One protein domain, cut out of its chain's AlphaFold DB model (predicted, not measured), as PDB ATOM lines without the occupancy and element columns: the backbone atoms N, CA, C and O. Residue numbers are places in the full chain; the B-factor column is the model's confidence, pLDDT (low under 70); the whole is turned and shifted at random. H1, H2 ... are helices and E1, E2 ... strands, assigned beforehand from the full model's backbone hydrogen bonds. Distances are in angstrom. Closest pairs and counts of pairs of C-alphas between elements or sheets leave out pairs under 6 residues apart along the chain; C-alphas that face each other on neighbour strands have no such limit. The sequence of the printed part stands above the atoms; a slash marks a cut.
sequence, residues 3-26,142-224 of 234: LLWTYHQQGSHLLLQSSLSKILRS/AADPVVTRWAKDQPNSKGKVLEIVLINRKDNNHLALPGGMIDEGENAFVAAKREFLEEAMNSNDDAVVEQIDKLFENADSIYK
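What this domain is: This is residues 3 to 26 and 142 to 224 of the 234 residues of a protein of Adineta steineri (UniProt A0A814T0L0). A small, strongly twisted sheet of four strands, E3, E2, E1, E4, has the helix H1 packed over one face, crossing the long strand E2; the second helix, H2, folds back from the end of H1 at a slant and leads to the edge strand E4. Two long stretches have no named element, residues 7 to 26 and residues 165 to 187, and two short stretches stick out: residues 154 to 159, between E2 and E3, and residues 202 to 207, of which 206 to 207 belong to H2. The printed part has 107 residues, under half of them in named elements, with two helices and four strands in the order E1, E2, E3, H1, H2, E4; the sheet is mixed and the class is mixed, helices and strands. The whole is compact, with a radius of gyration of the C-alphas of 14.7 A and spans of 43 by 34 by 32 A.

Where its parts are: Begin at C-alpha 142, at (25.539, 26.203, -37.954); from there E2 runs 26.3 A to residue 150. Beside it look for E3 at residues 162 to 164 and E1 at residues 3 to 6. E4 is residues 220 to 223, ending at C-alpha 223, at (15.601, 31.987, -34.661). Find C-alpha 188 at (27.173, 33.116, -36.371), where H1 begins; it runs 18.5 A to residue 201. H2, residues 206 to 216, is 15.1 A long.

How they stand to each other: In the sheet, E2 and E3 form an antiparallel hairpin, with N 163 and O 149 at 2.8 A. E2 pairs with E3 over residues 148 to 150 and, staggered, with E1 over residues 144 to 147; E2 and E1 are antiparallel, with N 144 and O 6 at 3.3 A. E1 and E4 are parallel, with N 222 and O 5 at 2.9 A. H1 is on the sheet at a height of 7.3 A, making two layers, a helix on one face of a sheet. It lies over E2 and runs across the strands, only just, at 62 degrees to E2 on the local plane; their closest C-alphas, of Ala 143 and Ala 192, are 5.0 A apart. H1 touches H2 with residues 193 to 197 alone, opposite ways at a steep tilt of 48 degrees; the closest C-alphas are those of Lys 193 and Phe 216, 7.2 A. H2 only grazes the sheet, with residues 215 to 216. E3, H1, H2 and E4 make a split strand-helix-strand unit, two strands of one sheet with helices between them along the chain and with E2 and E1 between them in the sheet; its crossover is right-handed. In H1 and H2 every O i to N i+4 pair is within hydrogen-bond range.

The domain as a whole: The C-alphas farthest apart, of Asn 156 and Gly 185, are 47.2 A apart. Residues 27 to 141 are not printed, and C-alphas 26 and 142 are 25.6 A apart across the cut. The links E2 to E3 and E3 to H1 are long. Look at the B-factor column: residues 3 to 26 and residue 155 are under 70.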
ATOM      1  N   LEU A   3      17.433  41.836 -44.661       26.34
ATOM      2  CA  LEU A   3      17.963  40.546 -44.251       26.34
ATOM      3  C   LEU A   3      17.249  40.112 -42.976       26.34
ATOM      4  O   LEU A   3      17.240  40.824 -41.977       26.34
ATOM      5  N   LEU A   4      16.641  38.940 -43.027       29.66
ATOM      6  CA  LEU A   4      16.228  38.195 -41.848       29.66
ATOM      7  C   LEU A   4      17.120  36.951 -41.853       29.66
ATOM      8  O   LEU A   4      17.426  36.441 -42.917       29.66
ATOM      9  N   TRP A   5      17.607  36.461 -40.725       28.70
ATOM     10  CA  TRP A   5      18.432  35.251 -40.708       28.70
ATOM     11  C   TRP A   5      17.839  34.198 -39.774       28.70
ATOM     12  O   TRP A   5      17.523  34.513 -38.627       28.70
ATOM     13  N   THR A   6      17.728  32.948 -40.241       32.28
ATOM     14  CA  THR A   6      17.377  31.785 -39.409       32.28
ATOM     15  C   THR A   6      18.592  30.914 -39.126       32.28
ATOM     16  O   THR A   6      19.352  30.597 -40.018       32.28
ATOM     17  N   TYR A   7      18.736  30.399 -37.920       28.00
ATOM     18  CA  TYR A   7      19.688  29.327 -37.621       28.00
ATOM     19  C   TYR A   7      19.022  27.965 -37.925       28.00
ATOM     20  O   TYR A   7      18.089  27.622 -37.205       28.00
ATOM     21  N   HIS A   8      19.378  27.226 -38.987       44.72
ATOM     22  CA  HIS A   8      18.733  25.953 -39.385       44.72
ATOM     23  C   HIS A   8      19.594  25.005 -40.247       44.72
ATOM     24  O   HIS A   8      19.626  25.138 -41.466       44.72
ATOM     25  N   GLN A   9      20.025  23.859 -39.712       32.53
ATOM     26  CA  GLN A   9      20.333  22.711 -40.580       32.53
ATOM     27  C   GLN A   9      19.049  22.099 -41.188       32.53
ATOM     28  O   GLN A   9      18.423  21.208 -40.631       32.53
ATOM     29  N   GLN A  10      18.645  22.634 -42.341       31.25
ATOM     30  CA  GLN A  10      17.677  22.150 -43.341       31.25
ATOM     31  C   GLN A  10      16.499  21.235 -42.956       31.25
ATOM     32  O   GLN A  10      16.639  20.065 -42.577       31.25
ATOM     33  N   GLY A  11      15.311  21.724 -43.331       28.53
ATOM     34  CA  GLY A  11      14.070  20.971 -43.519       28.53
ATOM     35  C   GLY A  11      12.842  21.878 -43.396       28.53
ATOM     36  O   GLY A  11      12.343  22.067 -42.300       28.53
ATOM     37  N   SER A  12      12.417  22.463 -44.521       32.81
ATOM     38  CA  SER A  12      11.157  23.185 -44.817       32.81
ATOM     39  C   SER A  12      10.117  23.441 -43.699       32.81
ATOM     40  O   SER A  12       9.433  22.509 -43.293       32.81
ATOM     41  N   HIS A  13       9.874  24.726 -43.376       28.97
ATOM     42  CA  HIS A  13       8.560  25.414 -43.331       28.97
ATOM     43  C   HIS A  13       8.755  26.963 -43.311       28.97
ATOM     44  O   HIS A  13       9.766  27.456 -42.825       28.97
ATOM     45  N   LEU A  14       7.827  27.713 -43.930       31.92
ATOM     46  CA  LEU A  14       7.907  29.123 -44.397       31.92
ATOM     47  C   LEU A  14       7.480  30.238 -43.386       31.92
ATOM     48  O   LEU A  14       6.537  30.014 -42.636       31.92
ATOM     49  N   LEU A  15       8.023  31.470 -43.598       32.81
ATOM     50  CA  LEU A  15       7.436  32.857 -43.505       32.81
ATOM     51  C   LEU A  15       7.009  33.426 -42.108       32.81
ATOM     52  O   LEU A  15       6.491  32.686 -41.293       32.81
ATOM     53  N   LEU A  16       7.124  34.713 -41.691       31.31
ATOM     54  CA  LEU A  16       7.044  36.062 -42.310       31.31
ATOM     55  C   LEU A  16       7.527  37.193 -41.339       31.31
ATOM     56  O   LEU A  16       7.600  37.009 -40.129       31.31
ATOM     57  N   GLN A  17       7.740  38.380 -41.928       30.33
ATOM     58  CA  GLN A  17       7.956  39.768 -41.446       30.33
ATOM     59  C   GLN A  17       7.803  40.202 -39.963       30.33
ATOM     60  O   GLN A  17       6.962  39.746 -39.191       30.33
ATOM     61  N   SER A  18       8.548  41.275 -39.661       37.97
ATOM     62  CA  SER A  18       8.829  41.974 -38.394       37.97
ATOM     63  C   SER A  18       7.662  42.524 -37.546       37.97
ATOM     64  O   SER A  18       7.902  43.340 -36.660       37.97
ATOM     65  N   SER A  19       6.414  42.066 -37.713       36.59
ATOM     66  CA  SER A  19       5.337  42.362 -36.738       36.59
ATOM     67  C   SER A  19       4.755  41.137 -36.018       36.59
ATOM     68  O   SER A  19       3.899  41.283 -35.149       36.59
ATOM     69  N   LEU A  20       5.259  39.928 -36.293       37.75
ATOM     70  CA  LEU A  20       4.711  38.678 -35.748       37.75
ATOM     71  C   LEU A  20       5.498  38.064 -34.577       37.75
ATOM     72  O   LEU A  20       5.168  36.959 -34.142       37.75
ATOM     73  N   SER A  21       6.459  38.780 -33.979       38.72
ATOM     74  CA  SER A  21       7.238  38.285 -32.822       38.72
ATOM     75  C   SER A  21       6.376  37.871 -31.614       38.72
ATOM     76  O   SER A  21       6.824  37.102 -30.762       38.72
ATOM     77  N   LYS A  22       5.120  38.337 -31.550       31.80
ATOM     78  CA  LYS A  22       4.141  37.969 -30.517       31.80
ATOM     79  C   LYS A  22       3.268  36.754 -30.860       31.80
ATOM     80  O   LYS A  22       2.783  36.117 -29.934       31.80
ATOM     81  N   ILE A  23       3.077  36.408 -32.136       34.44
ATOM     82  CA  ILE A  23       2.130  35.348 -32.545       34.44
ATOM     83  C   ILE A  23       2.805  33.965 -32.614       34.44
ATOM     84  O   ILE A  23       2.169  32.955 -32.325       34.44
ATOM     85  N   LEU A  24       4.116  33.900 -32.862       36.97
ATOM     86  CA  LEU A  24       4.870  32.634 -32.925       36.97
ATOM     87  C   LEU A  24       5.164  31.982 -31.564       36.97
ATOM     88  O   LEU A  24       5.512  30.807 -31.515       36.97
ATOM     89  N   ARG A  25       4.969  32.687 -30.439       35.97
ATOM     90  CA  ARG A  25       5.191  32.119 -29.093       35.97
ATOM     91  C   ARG A  25       4.138  31.082 -28.669       35.97
ATOM     92  O   ARG A  25       4.309  30.452 -27.633       35.97
ATOM     93  N   SER A  26       3.054  30.916 -29.431       34.75
ATOM     94  CA  SER A  26       1.856  30.179 -28.996       34.75
ATOM     95  C   SER A  26       1.668  28.786 -29.618       34.75
ATOM     96  O   SER A  26       0.670  28.137 -29.315       34.75
ATOM     97  N   ALA A 142      25.685  25.892 -36.526       95.69
ATOM     98  CA  ALA A 142      25.539  26.203 -37.954       95.69
ATOM     99  C   ALA A 142      24.734  27.496 -38.182       95.69
ATOM    100  O   ALA A 142      23.860  27.806 -37.388       95.69
ATOM    101  N   ALA A 143      24.977  28.254 -39.246       95.12
ATOM    102  CA  ALA A 143      24.254  29.498 -39.514       95.12
ATOM    103  C   ALA A 143      23.653  29.523 -40.928       95.12
ATOM    104  O   ALA A 143      24.366  29.311 -41.903       95.12
ATOM    105  N   ASP A 144      22.351  29.835 -41.037       93.81
ATOM    106  CA  ASP A 144      21.605  29.709 -42.303       93.81
ATOM    107  C   ASP A 144      20.963  31.026 -42.793       93.81
ATOM    108  O   ASP A 144      19.803  31.329 -42.493       93.81
ATOM    109  N   PRO A 145      21.696  31.865 -43.546       94.12
ATOM    110  CA  PRO A 145      21.209  33.163 -44.036       94.12
ATOM    111  C   PRO A 145      19.860  33.047 -44.768       94.12
ATOM    112  O   PRO A 145      19.697  32.256 -45.695       94.12
ATOM    113  N   VAL A 146      18.888  33.890 -44.385       94.38
ATOM    114  CA  VAL A 146      17.567  33.988 -45.039       94.38
ATOM    115  C   VAL A 146      17.485  35.287 -45.836       94.38
ATOM    116  O   VAL A 146      16.887  36.298 -45.466       94.38
ATOM    117  N   VAL A 147      18.120  35.278 -47.002       93.00
ATOM    118  CA  VAL A 147      18.159  36.476 -47.838       93.00
ATOM    119  C   VAL A 147      16.847  36.647 -48.579       93.00
ATOM    120  O   VAL A 147      16.471  35.798 -49.387       93.00
ATOM    121  N   THR A 148      16.153  37.755 -48.305       92.38
ATOM    122  CA  THR A 148      14.830  38.022 -48.874       92.38
ATOM    123  C   THR A 148      14.757  39.338 -49.634       92.38
ATOM    124  O   THR A 148      15.447  40.320 -49.338       92.38
ATOM    125  N   ARG A 149      13.857  39.379 -50.614       91.44
ATOM    126  CA  ARG A 149      13.425  40.612 -51.272       91.44
ATOM    127  C   ARG A 149      11.957  40.516 -51.653       91.44
ATOM    128  O   ARG A 149      11.412  39.430 -51.803       91.44
ATOM    129  N   TRP A 150      11.313  41.656 -51.846       91.62
ATOM    130  CA  TRP A 150       9.986  41.675 -52.451       91.62
ATOM    131  C   TRP A 150      10.096  41.455 -53.960       91.62
ATOM    132  O   TRP A 150      10.906  42.121 -54.611       91.62
ATOM    133  N   ALA A 151       9.273  40.561 -54.508       89.12
ATOM    134  CA  ALA A 151       9.112  40.427 -55.949       89.12
ATOM    135  C   ALA A 151       8.596  41.749 -56.536       89.12
ATOM    136  O   ALA A 151       7.713  42.391 -55.956       89.12
ATOM    137  N   LYS A 152       9.133  42.149 -57.690       82.69
ATOM    138  CA  LYS A 152       8.587  43.263 -58.477       82.69
ATOM    139  C   LYS A 152       7.480  42.718 -59.375       82.69
ATOM    140  O   LYS A 152       7.694  41.686 -59.997       82.69
ATOM    141  N   ASP A 153       6.337  43.399 -59.397       70.75
ATOM    142  CA  ASP A 153       5.208  43.185 -60.312       70.75
ATOM    143  C   ASP A 153       4.830  41.717 -60.559       70.75
ATOM    144  O   ASP A 153       5.290  41.071 -61.496       70.75
ATOM    145  N   GLN A 154       3.924  41.200 -59.727       74.88
ATOM    146  CA  GLN A 154       3.343  39.868 -59.884       74.88
ATOM    147  C   GLN A 154       1.884  40.010 -60.350       74.88
ATOM    148  O   GLN A 154       1.003  40.190 -59.506       74.88
ATOM    149  N   PRO A 155       1.601  39.942 -61.672       66.44
ATOM    150  CA  PRO A 155       0.297  40.299 -62.244       66.44
ATOM    151  C   PRO A 155      -0.894  39.500 -61.692       66.44
ATOM    152  O   PRO A 155      -2.037  39.900 -61.880       66.44
ATOM    153  N   ASN A 156      -0.635  38.396 -60.985       74.75
ATOM    154  CA  ASN A 156      -1.650  37.495 -60.445       74.75
ATOM    155  C   ASN A 156      -1.589  37.323 -58.915       74.75
ATOM    156  O   ASN A 156      -2.311  36.482 -58.374       74.75
ATOM    157  N   SER A 157      -0.748  38.074 -58.191       73.62
ATOM    158  CA  SER A 157      -0.724  37.990 -56.729       73.62
ATOM    159  C   SER A 157      -1.709  38.982 -56.109       73.62
ATOM    160  O   SER A 157      -1.680  40.181 -56.362       73.62
ATOM    161  N   LYS A 158      -2.571  38.497 -55.208       76.94
ATOM    162  CA  LYS A 158      -3.481  39.347 -54.414       76.94
ATOM    163  C   LYS A 158      -2.764  40.131 -53.294       76.94
ATOM    164  O   LYS A 158      -3.408  40.605 -52.365       76.94
ATOM    165  N   GLY A 159      -1.435  40.234 -53.338       80.25
ATOM    166  CA  GLY A 159      -0.614  40.816 -52.278       80.25
ATOM    167  C   GLY A 159       0.880  40.800 -52.601       80.25
ATOM    168  O   GLY A 159       1.292  40.346 -53.670       80.25
ATOM    169  N   LYS A 160       1.696  41.297 -51.665       83.62
ATOM    170  CA  LYS A 160       3.159  41.307 -51.807       83.62
ATOM    171  C   LYS A 160       3.707  39.879 -51.740       83.62
ATOM    172  O   LYS A 160       3.385  39.143 -50.812       83.62
ATOM    173  N   VAL A 161       4.553  39.516 -52.700       89.31
ATOM    174  CA  VAL A 161       5.229  38.212 -52.751       89.31
ATOM    175  C   VAL A 161       6.666  38.382 -52.282       89.31
ATOM    176  O   VAL A 161       7.385  39.234 -52.805       89.31
ATOM    177  N   LEU A 162       7.073  37.595 -51.288       91.06
ATOM    178  CA  LEU A 162       8.446  37.572 -50.792       91.06
ATOM    179  C   LEU A 162       9.232  36.483 -51.527       91.06
ATOM    180  O   LEU A 162       8.812  35.330 -51.565       91.06
ATOM    181  N   GLU A 163      10.370  36.858 -52.094       92.25
ATOM    182  CA  GLU A 163      11.348  35.949 -52.682       92.25
ATOM    183  C   GLU A 163      12.453  35.674 -51.666       92.25
ATOM    184  O   GLU A 163      12.847  36.567 -50.910       92.25
ATOM    185  N   ILE A 164      12.957  34.443 -51.676       94.88
ATOM    186  CA  ILE A 164      14.055  33.975 -50.831       94.88
ATOM    187  C   ILE A 164      15.124  33.321 -51.705       94.88
ATOM    188  O   ILE A 164      14.799  32.642 -52.682       94.88
ATOM    189  N   VAL A 165      16.392  33.523 -51.355       94.62
ATOM    190  CA  VAL A 165      17.508  32.814 -51.986       94.62
ATOM    191  C   VAL A 165      17.590  31.399 -51.423       94.62
ATOM    192  O   VAL A 165      17.709  31.214 -50.213       94.62
ATOM    193  N   LEU A 166      17.534  30.410 -52.311       95.12
ATOM    194  CA  LEU A 166      17.727  29.000 -51.997       95.12
ATOM    195  C   LEU A 166      18.819  28.431 -52.897       95.12
ATOM    196  O   LEU A 166      18.964  28.848 -54.045       95.12
ATOM    197  N   ILE A 167      19.528  27.438 -52.384       93.06
ATOM    198  CA  ILE A 167      20.473  26.617 -53.133       93.06
ATOM    199  C   ILE A 167      19.895  25.230 -53.356       93.06
ATOM    200  O   ILE A 167      19.029  24.766 -52.611       93.06
ATOM    201  N   ASN A 168      20.406  24.556 -54.378       91.94
ATOM    202  CA  ASN A 168      20.171  23.139 -54.564       91.94
ATOM    203  C   ASN A 168      21.382  22.368 -54.040       91.94
ATOM    204  O   ASN A 168      22.490  22.537 -54.557       91.94
ATOM    205  N   ARG A 169      21.201  21.538 -53.010       83.88
ATOM    206  CA  ARG A 169      22.340  20.815 -52.438       83.88
ATOM    207  C   ARG A 169      22.874  19.774 -53.407       83.88
ATOM    208  O   ARG A 169      22.117  18.997 -53.986       83.88
ATOM    209  N   LYS A 170      24.198  19.663 -53.460       80.50
ATOM    210  CA  LYS A 170      24.891  18.688 -54.313       80.50
ATOM    211  C   LYS A 170      24.668  17.228 -53.900       80.50
ATOM    212  O   LYS A 170      24.833  16.340 -54.726       80.50
ATOM    213  N   ASP A 171      24.342  16.961 -52.635       76.44
ATOM    214  CA  ASP A 171      24.269  15.600 -52.090       76.44
ATOM    215  C   ASP A 171      22.913  14.911 -52.297       76.44
ATOM    216  O   ASP A 171      22.871  13.694 -52.465       76.44
ATOM    217  N   ASN A 172      21.808  15.662 -52.285       77.56
ATOM    218  CA  ASN A 172      20.453  15.105 -52.366       77.56
ATOM    219  C   ASN A 172      19.499  15.869 -53.303       77.56
ATOM    220  O   ASN A 172      18.340  15.479 -53.422       77.56
ATOM    221  N   ASN A 173      19.966  16.922 -53.980       83.31
ATOM    222  CA  ASN A 173      19.170  17.773 -54.868       83.31
ATOM    223  C   ASN A 173      17.926  18.414 -54.213       83.31
ATOM    224  O   ASN A 173      16.953  18.742 -54.898       83.31
ATOM    225  N   HIS A 174      17.925  18.582 -52.890       86.69
ATOM    226  CA  HIS A 174      16.880  19.321 -52.198       86.69
ATOM    227  C   HIS A 174      17.200  20.814 -52.148       86.69
ATOM    228  O   HIS A 174      18.346  21.223 -51.937       86.69
ATOM    229  N   LEU A 175      16.145  21.624 -52.278       92.00
ATOM    230  CA  LEU A 175      16.219  23.058 -52.034       92.00
ATOM    231  C   LEU A 175      16.462  23.349 -50.557       92.00
ATOM    232  O   LEU A 175      15.865  22.725 -49.674       92.00
ATOM    233  N   ALA A 176      17.301  24.344 -50.305       92.06
ATOM    234  CA  ALA A 176      17.707  24.698 -48.965       92.06
ATOM    235  C   ALA A 176      18.225  26.123 -48.826       92.06
ATOM    236  O   ALA A 176      18.545  26.781 -49.811       92.06
ATOM    237  N   LEU A 177      18.357  26.562 -47.576       94.50
ATOM    238  CA  LEU A 177      19.121  27.756 -47.249       94.50
ATOM    239  C   LEU A 177      20.622  27.531 -47.519       94.50
ATOM    240  O   LEU A 177      21.104  26.413 -47.299       94.50
ATOM    241  N   PRO A 178      21.340  28.568 -47.986       94.06
ATOM    242  CA  PRO A 178      22.787  28.546 -48.196       94.06
ATOM    243  C   PRO A 178      23.530  28.764 -46.876       94.06
ATOM    244  O   PRO A 178      24.082  29.832 -46.636       94.06
ATOM    245  N   GLY A 179      23.443  27.782 -45.984       93.50
ATOM    246  CA  GLY A 179      24.094  27.818 -44.682       93.50
ATOM    247  C   GLY A 179      25.018  26.637 -44.449       93.50
ATOM    248  O   GLY A 179      25.005  25.646 -45.183       93.50
ATOM    249  N   GLY A 180      25.775  26.732 -43.365       92.94
ATOM    250  CA  GLY A 180      26.787  25.749 -43.018       92.94
ATOM    251  C   GLY A 180      27.287  25.904 -41.592       92.94
ATOM    252  O   GLY A 180      26.684  26.601 -40.774       92.94
ATOM    253  N   MET A 181      28.330  25.148 -41.262       95.31
ATOM    254  CA  MET A 181      28.855  25.063 -39.898       95.31
ATOM    255  C   MET A 181      29.556  26.366 -39.509       95.31
ATOM    256  O   MET A 181      30.131  27.042 -40.357       95.31
ATOM    257  N   ILE A 182      29.509  26.706 -38.222       94.56
ATOM    258  CA  ILE A 182      30.318  27.793 -37.667       94.56
ATOM    259  C   ILE A 182      31.716  27.243 -37.382       94.56
ATOM    260  O   ILE A 182      31.841  26.248 -36.663       94.56
ATOM    261  N   ASP A 183      32.740  27.898 -37.923       91.62
ATOM    262  CA  ASP A 183      34.136  27.523 -37.704       91.62
ATOM    263  C   ASP A 183      34.659  27.984 -36.329       91.62
ATOM    264  O   ASP A 183      34.074  28.830 -35.647       91.62
ATOM    265  N   GLU A 184      35.796  27.435 -35.892       90.94
ATOM    266  CA  GLU A 184      36.413  27.830 -34.620       90.94
ATOM    267  C   GLU A 184      36.756  29.328 -34.590       90.94
ATOM    268  O   GLU A 184      37.446  29.854 -35.464       90.94
ATOM    269  N   GLY A 185      36.312  30.021 -33.540       88.75
ATOM    270  CA  GLY A 185      36.499  31.465 -33.373       88.75
ATOM    271  C   GLY A 185      35.600  32.323 -34.270       88.75
ATOM    272  O   GLY A 185      35.628  33.551 -34.163       88.75
ATOM    273  N   GLU A 186      34.784  31.707 -35.123       91.25
ATOM    274  CA  GLU A 186      33.809  32.388 -35.960       91.25
ATOM    275  C   GLU A 186      32.520  32.647 -35.165       91.25
ATOM    276  O   GLU A 186      32.064  31.823 -34.372       91.25
ATOM    277  N   ASN A 187      31.902  33.813 -35.362       89.50
ATOM    278  CA  ASN A 187      30.561  34.059 -34.833       89.50
ATOM    279  C   ASN A 187      29.499  33.755 -35.901       89.50
ATOM    280  O   ASN A 187      29.771  33.787 -37.099       89.50
ATOM    281  N   ALA A 188      28.257  33.525 -35.473       90.38
ATOM    282  CA  ALA A 188      27.173  33.116 -36.371       90.38
ATOM    283  C   ALA A 188      26.900  34.080 -37.537       90.38
ATOM    284  O   ALA A 188      26.450  33.644 -38.591       90.38
ATOM    285  N   PHE A 189      27.155  35.377 -37.364       90.19
ATOM    286  CA  PHE A 189      26.946  36.359 -38.423       90.19
ATOM    287  C   PHE A 189      28.035  36.271 -39.494       90.19
ATOM    288  O   PHE A 189      27.729  36.295 -40.685       90.19
ATOM    289  N   VAL A 190      29.295  36.133 -39.070       92.06
ATOM    290  CA  VAL A 190      30.429  35.922 -39.978       92.06
ATOM    291  C   VAL A 190      30.236  34.619 -40.753       92.06
ATOM    292  O   VAL A 190      30.315  34.651 -41.980       92.06
ATOM    293  N   ALA A 191      29.836  33.540 -40.069       93.75
ATOM    294  CA  ALA A 191      29.506  32.260 -40.695       93.75
ATOM    295  C   ALA A 191      28.381  32.402 -41.730       93.75
ATOM    296  O   ALA A 191      28.549  32.032 -42.885       93.75
ATOM    297  N   ALA A 192      27.248  33.012 -41.359       93.94
ATOM    298  CA  ALA A 192      26.123  33.192 -42.277       93.94
ATOM    299  C   ALA A 192      26.505  33.998 -43.529       93.94
ATOM    300  O   ALA A 192      26.047  33.693 -44.628       93.94
ATOM    301  N   LYS A 193      27.341  35.030 -43.374       92.88
ATOM    302  CA  LYS A 193      27.848  35.830 -44.491       92.88
ATOM    303  C   LYS A 193      28.782  35.015 -45.389       92.88
ATOM    304  O   LYS A 193      28.617  35.054 -46.607       92.88
ATOM    305  N   ARG A 194      29.744  34.297 -44.798       94.38
ATOM    306  CA  ARG A 194      30.692  33.429 -45.513       94.38
ATOM    307  C   ARG A 194      29.949  32.369 -46.323       94.38
ATOM    308  O   ARG A 194      30.120  32.308 -47.535       94.38
ATOM    309  N   GLU A 195      29.056  31.627 -45.677       94.31
ATOM    310  CA  GLU A 195      28.237  30.590 -46.312       94.31
ATOM    311  C   GLU A 195      27.374  31.165 -47.444       94.31
ATOM    312  O   GLU A 195      27.304  30.590 -48.526       94.31
ATOM    313  N   PHE A 196      26.788  32.358 -47.267       93.94
ATOM    314  CA  PHE A 196      26.033  33.005 -48.343       93.94
ATOM    315  C   PHE A 196      26.899  33.319 -49.573       93.94
ATOM    316  O   PHE A 196      26.474  33.101 -50.712       93.94
ATOM    317  N   LEU A 197      28.105  33.848 -49.358       93.00
ATOM    318  CA  LEU A 197      29.042  34.160 -50.438       93.00
ATOM    319  C   LEU A 197      29.486  32.889 -51.176       93.00
ATOM    320  O   LEU A 197      29.460  32.859 -52.408       93.00
ATOM    321  N   GLU A 198      29.833  31.839 -50.433       91.00
ATOM    322  CA  GLU A 198      30.337  30.575 -50.977       91.00
ATOM    323  C   GLU A 198      29.252  29.777 -51.713       91.00
ATOM    324  O   GLU A 198      29.452  29.363 -52.857       91.00
ATOM    325  N   GLU A 199      28.089  29.584 -51.091       90.69
ATOM    326  CA  GLU A 199      27.045  28.681 -51.587       90.69
ATOM    327  C   GLU A 199      26.097  29.353 -52.594       90.69
ATOM    328  O   GLU A 199      25.636  28.702 -53.534       90.69
ATOM    329  N   ALA A 200      25.780  30.645 -52.422       91.75
ATOM    330  CA  ALA A 200      24.775  31.327 -53.247       91.75
ATOM    331  C   ALA A 200      25.358  32.299 -54.279       91.75
ATOM    332  O   ALA A 200      24.797  32.422 -55.370       91.75
ATOM    333  N   MET A 201      26.456  32.993 -53.963       89.38
ATOM    334  CA  MET A 201      27.041  33.984 -54.877       89.38
ATOM    335  C   MET A 201      28.136  33.395 -55.770       89.38
ATOM    336  O   MET A 201      28.277  33.845 -56.907       89.38
ATOM    337  N   ASN A 202      28.892  32.403 -55.276       85.56
ATOM    338  CA  ASN A 202      30.018  31.768 -55.975       85.56
ATOM    339  C   ASN A 202      30.968  32.808 -56.613       85.56
ATOM    340  O   ASN A 202      31.373  32.681 -57.771       85.56
ATOM    341  N   SER A 203      31.260  33.884 -55.876       77.06
ATOM    342  CA  SER A 203      32.040  35.028 -56.352       77.06
ATOM    343  C   SER A 203      32.982  35.536 -55.266       77.06
ATOM    344  O   SER A 203      32.563  35.734 -54.129       77.06
ATOM    345  N   ASN A 204      34.227  35.805 -55.664       78.25
ATOM    346  CA  ASN A 204      35.248  36.472 -54.849       78.25
ATOM    347  C   ASN A 204      35.503  37.912 -55.329       78.25
ATOM    348  O   ASN A 204      36.553  38.478 -55.046       78.25
ATOM    349  N   ASP A 205      34.595  38.476 -56.127       88.00
ATOM    350  CA  ASP A 205      34.694  39.857 -56.597       88.00
ATOM    351  C   ASP A 205      34.476  40.826 -55.424       88.00
ATOM    352  O   ASP A 205      33.426  40.790 -54.774       88.00
ATOM    353  N   ASP A 206      35.453  41.701 -55.168       89.81
ATOM    354  CA  ASP A 206      35.427  42.668 -54.065       89.81
ATOM    355  C   ASP A 206      34.155  43.535 -54.070       89.81
ATOM    356  O   ASP A 206      33.607  43.844 -53.011       89.81
ATOM    357  N   ALA A 207      33.625  43.884 -55.248       90.81
ATOM    358  CA  ALA A 207      32.406  44.678 -55.361       90.81
ATOM    359  C   ALA A 207      31.149  43.883 -54.974       90.81
ATOM    360  O   ALA A 207      30.169  44.469 -54.502       90.81
ATOM    361  N   VAL A 208      31.149  42.558 -55.165       88.75
ATOM    362  CA  VAL A 208      30.080  41.677 -54.668       88.75
ATOM    363  C   VAL A 208      30.182  41.556 -53.154       88.75
ATOM    364  O   VAL A 208      29.168  41.714 -52.473       88.75
ATOM    365  N   VAL A 209      31.388  41.339 -52.627       89.44
ATOM    366  CA  VAL A 209      31.623  41.257 -51.182       89.44
ATOM    367  C   VAL A 209      31.147  42.537 -50.497       89.44
ATOM    368  O   VAL A 209      30.319  42.456 -49.599       89.44
ATOM    369  N   GLU A 210      31.525  43.723 -50.983       91.75
ATOM    370  CA  GLU A 210      31.090  45.001 -50.398       91.75
ATOM    371  C   GLU A 210      29.554  45.169 -50.384       91.75
ATOM    372  O   GLU A 210      28.980  45.725 -49.444       91.75
ATOM    373  N   GLN A 211      28.852  44.680 -51.412       90.19
ATOM    374  CA  GLN A 211      27.385  44.704 -51.440       90.19
ATOM    375  C   GLN A 211      26.769  43.750 -50.416       90.19
ATOM    376  O   GLN A 211      25.761  44.094 -49.793       90.19
ATOM    377  N   ILE A 212      27.358  42.565 -50.243       90.81
ATOM    378  CA  ILE A 212      26.925  41.609 -49.227       90.81
ATOM    379  C   ILE A 212      27.213  42.150 -47.824       90.81
ATOM    380  O   ILE A 212      26.358  42.020 -46.954       90.81
ATOM    381  N   ASP A 213      28.329  42.841 -47.610       90.31
ATOM    382  CA  ASP A 213      28.648  43.489 -46.334       90.31
ATOM    383  C   ASP A 213      27.547  44.470 -45.940       90.31
ATOM    384  O   ASP A 213      26.930  44.316 -44.885       90.31
ATOM    385  N   LYS A 214      27.194  45.386 -46.848       90.00
ATOM    386  CA  LYS A 214      26.098  46.350 -46.653       90.00
ATOM    387  C   LYS A 214      24.744  45.677 -46.437       90.00
ATOM    388  O   LYS A 214      23.906  46.169 -45.683       90.00
ATOM    389  N   LEU A 215      24.496  44.556 -47.116       89.06
ATOM    390  CA  LEU A 215      23.273  43.778 -46.939       89.06
ATOM    391  C   LEU A 215      23.192  43.176 -45.527       89.06
ATOM    392  O   LEU A 215      22.113  43.151 -44.932       89.06
ATOM    393  N   PHE A 216      24.322  42.706 -45.006       89.56
ATOM    394  CA  PHE A 216      24.427  42.073 -43.699       89.56
ATOM    395  C   PHE A 216      24.494  43.084 -42.545       89.56
ATOM    396  O   PHE A 216      24.033  42.749 -41.461       89.56
ATOM    397  N   GLU A 217      24.939  44.328 -42.751       87.06
ATOM    398  CA  GLU A 217      24.970  45.386 -41.714       87.06
ATOM    399  C   GLU A 217      23.657  45.537 -40.922       87.06
ATOM    400  O   GLU A 217      23.684  45.863 -39.738       87.06
ATOM    401  N   ASN A 218      22.511  45.279 -41.562       80.56
ATOM    402  CA  ASN A 218      21.180  45.397 -40.960       80.56
ATOM    403  C   ASN A 218      20.505  44.034 -40.717       80.56
ATOM    404  O   ASN A 218      19.276  43.952 -40.705       80.56
ATOM    405  N   ALA A 219      21.278  42.951 -40.618       85.88
ATOM    406  CA  ALA A 219      20.715  41.626 -40.412       85.88
ATOM    407  C   ALA A 219      20.342  41.369 -38.954       85.88
ATOM    408  O   ALA A 219      21.148  41.557 -38.045       85.88
ATOM    409  N   ASP A 220      19.148  40.813 -38.764       85.00
ATOM    410  CA  ASP A 220      18.658  40.377 -37.462       85.00
ATOM    411  C   ASP A 220      18.635  38.852 -37.340       85.00
ATOM    412  O   ASP A 220      18.315  38.120 -38.283       85.00
ATOM    413  N   SER A 221      18.893  38.365 -36.124       85.94
ATOM    414  CA  SER A 221      18.636  36.972 -35.761       85.94
ATOM    415  C   SER A 221      17.159  36.739 -35.507       85.94
ATOM    416  O   SER A 221      16.574  37.389 -34.642       85.94
ATOM    417  N   ILE A 222      16.565  35.784 -36.224       86.06
ATOM    418  CA  ILE A 222      15.125  35.513 -36.123       86.06
ATOM    419  C   ILE A 222      14.805  34.193 -35.423       86.06
ATOM    420  O   ILE A 222      13.681  34.014 -34.960       86.06
ATOM    421  N   TYR A 223      15.774  33.278 -35.324       87.00
ATOM    422  CA  TYR A 223      15.601  31.987 -34.661       87.00
ATOM    423  C   TYR A 223      16.939  31.404 -34.203       87.00
ATOM    424  O   TYR A 223      17.921  31.494 -34.938       87.00
ATOM    425  N   LYS A 224      16.957  30.795 -33.011       90.69
ATOM    426  CA  LYS A 224      18.091  30.064 -32.431       90.69
ATOM    427  C   LYS A 224      17.535  28.942 -31.562       90.69
ATOM    428  O   LYS A 224      16.909  29.237 -30.549       90.69
TER     429      LYS A 224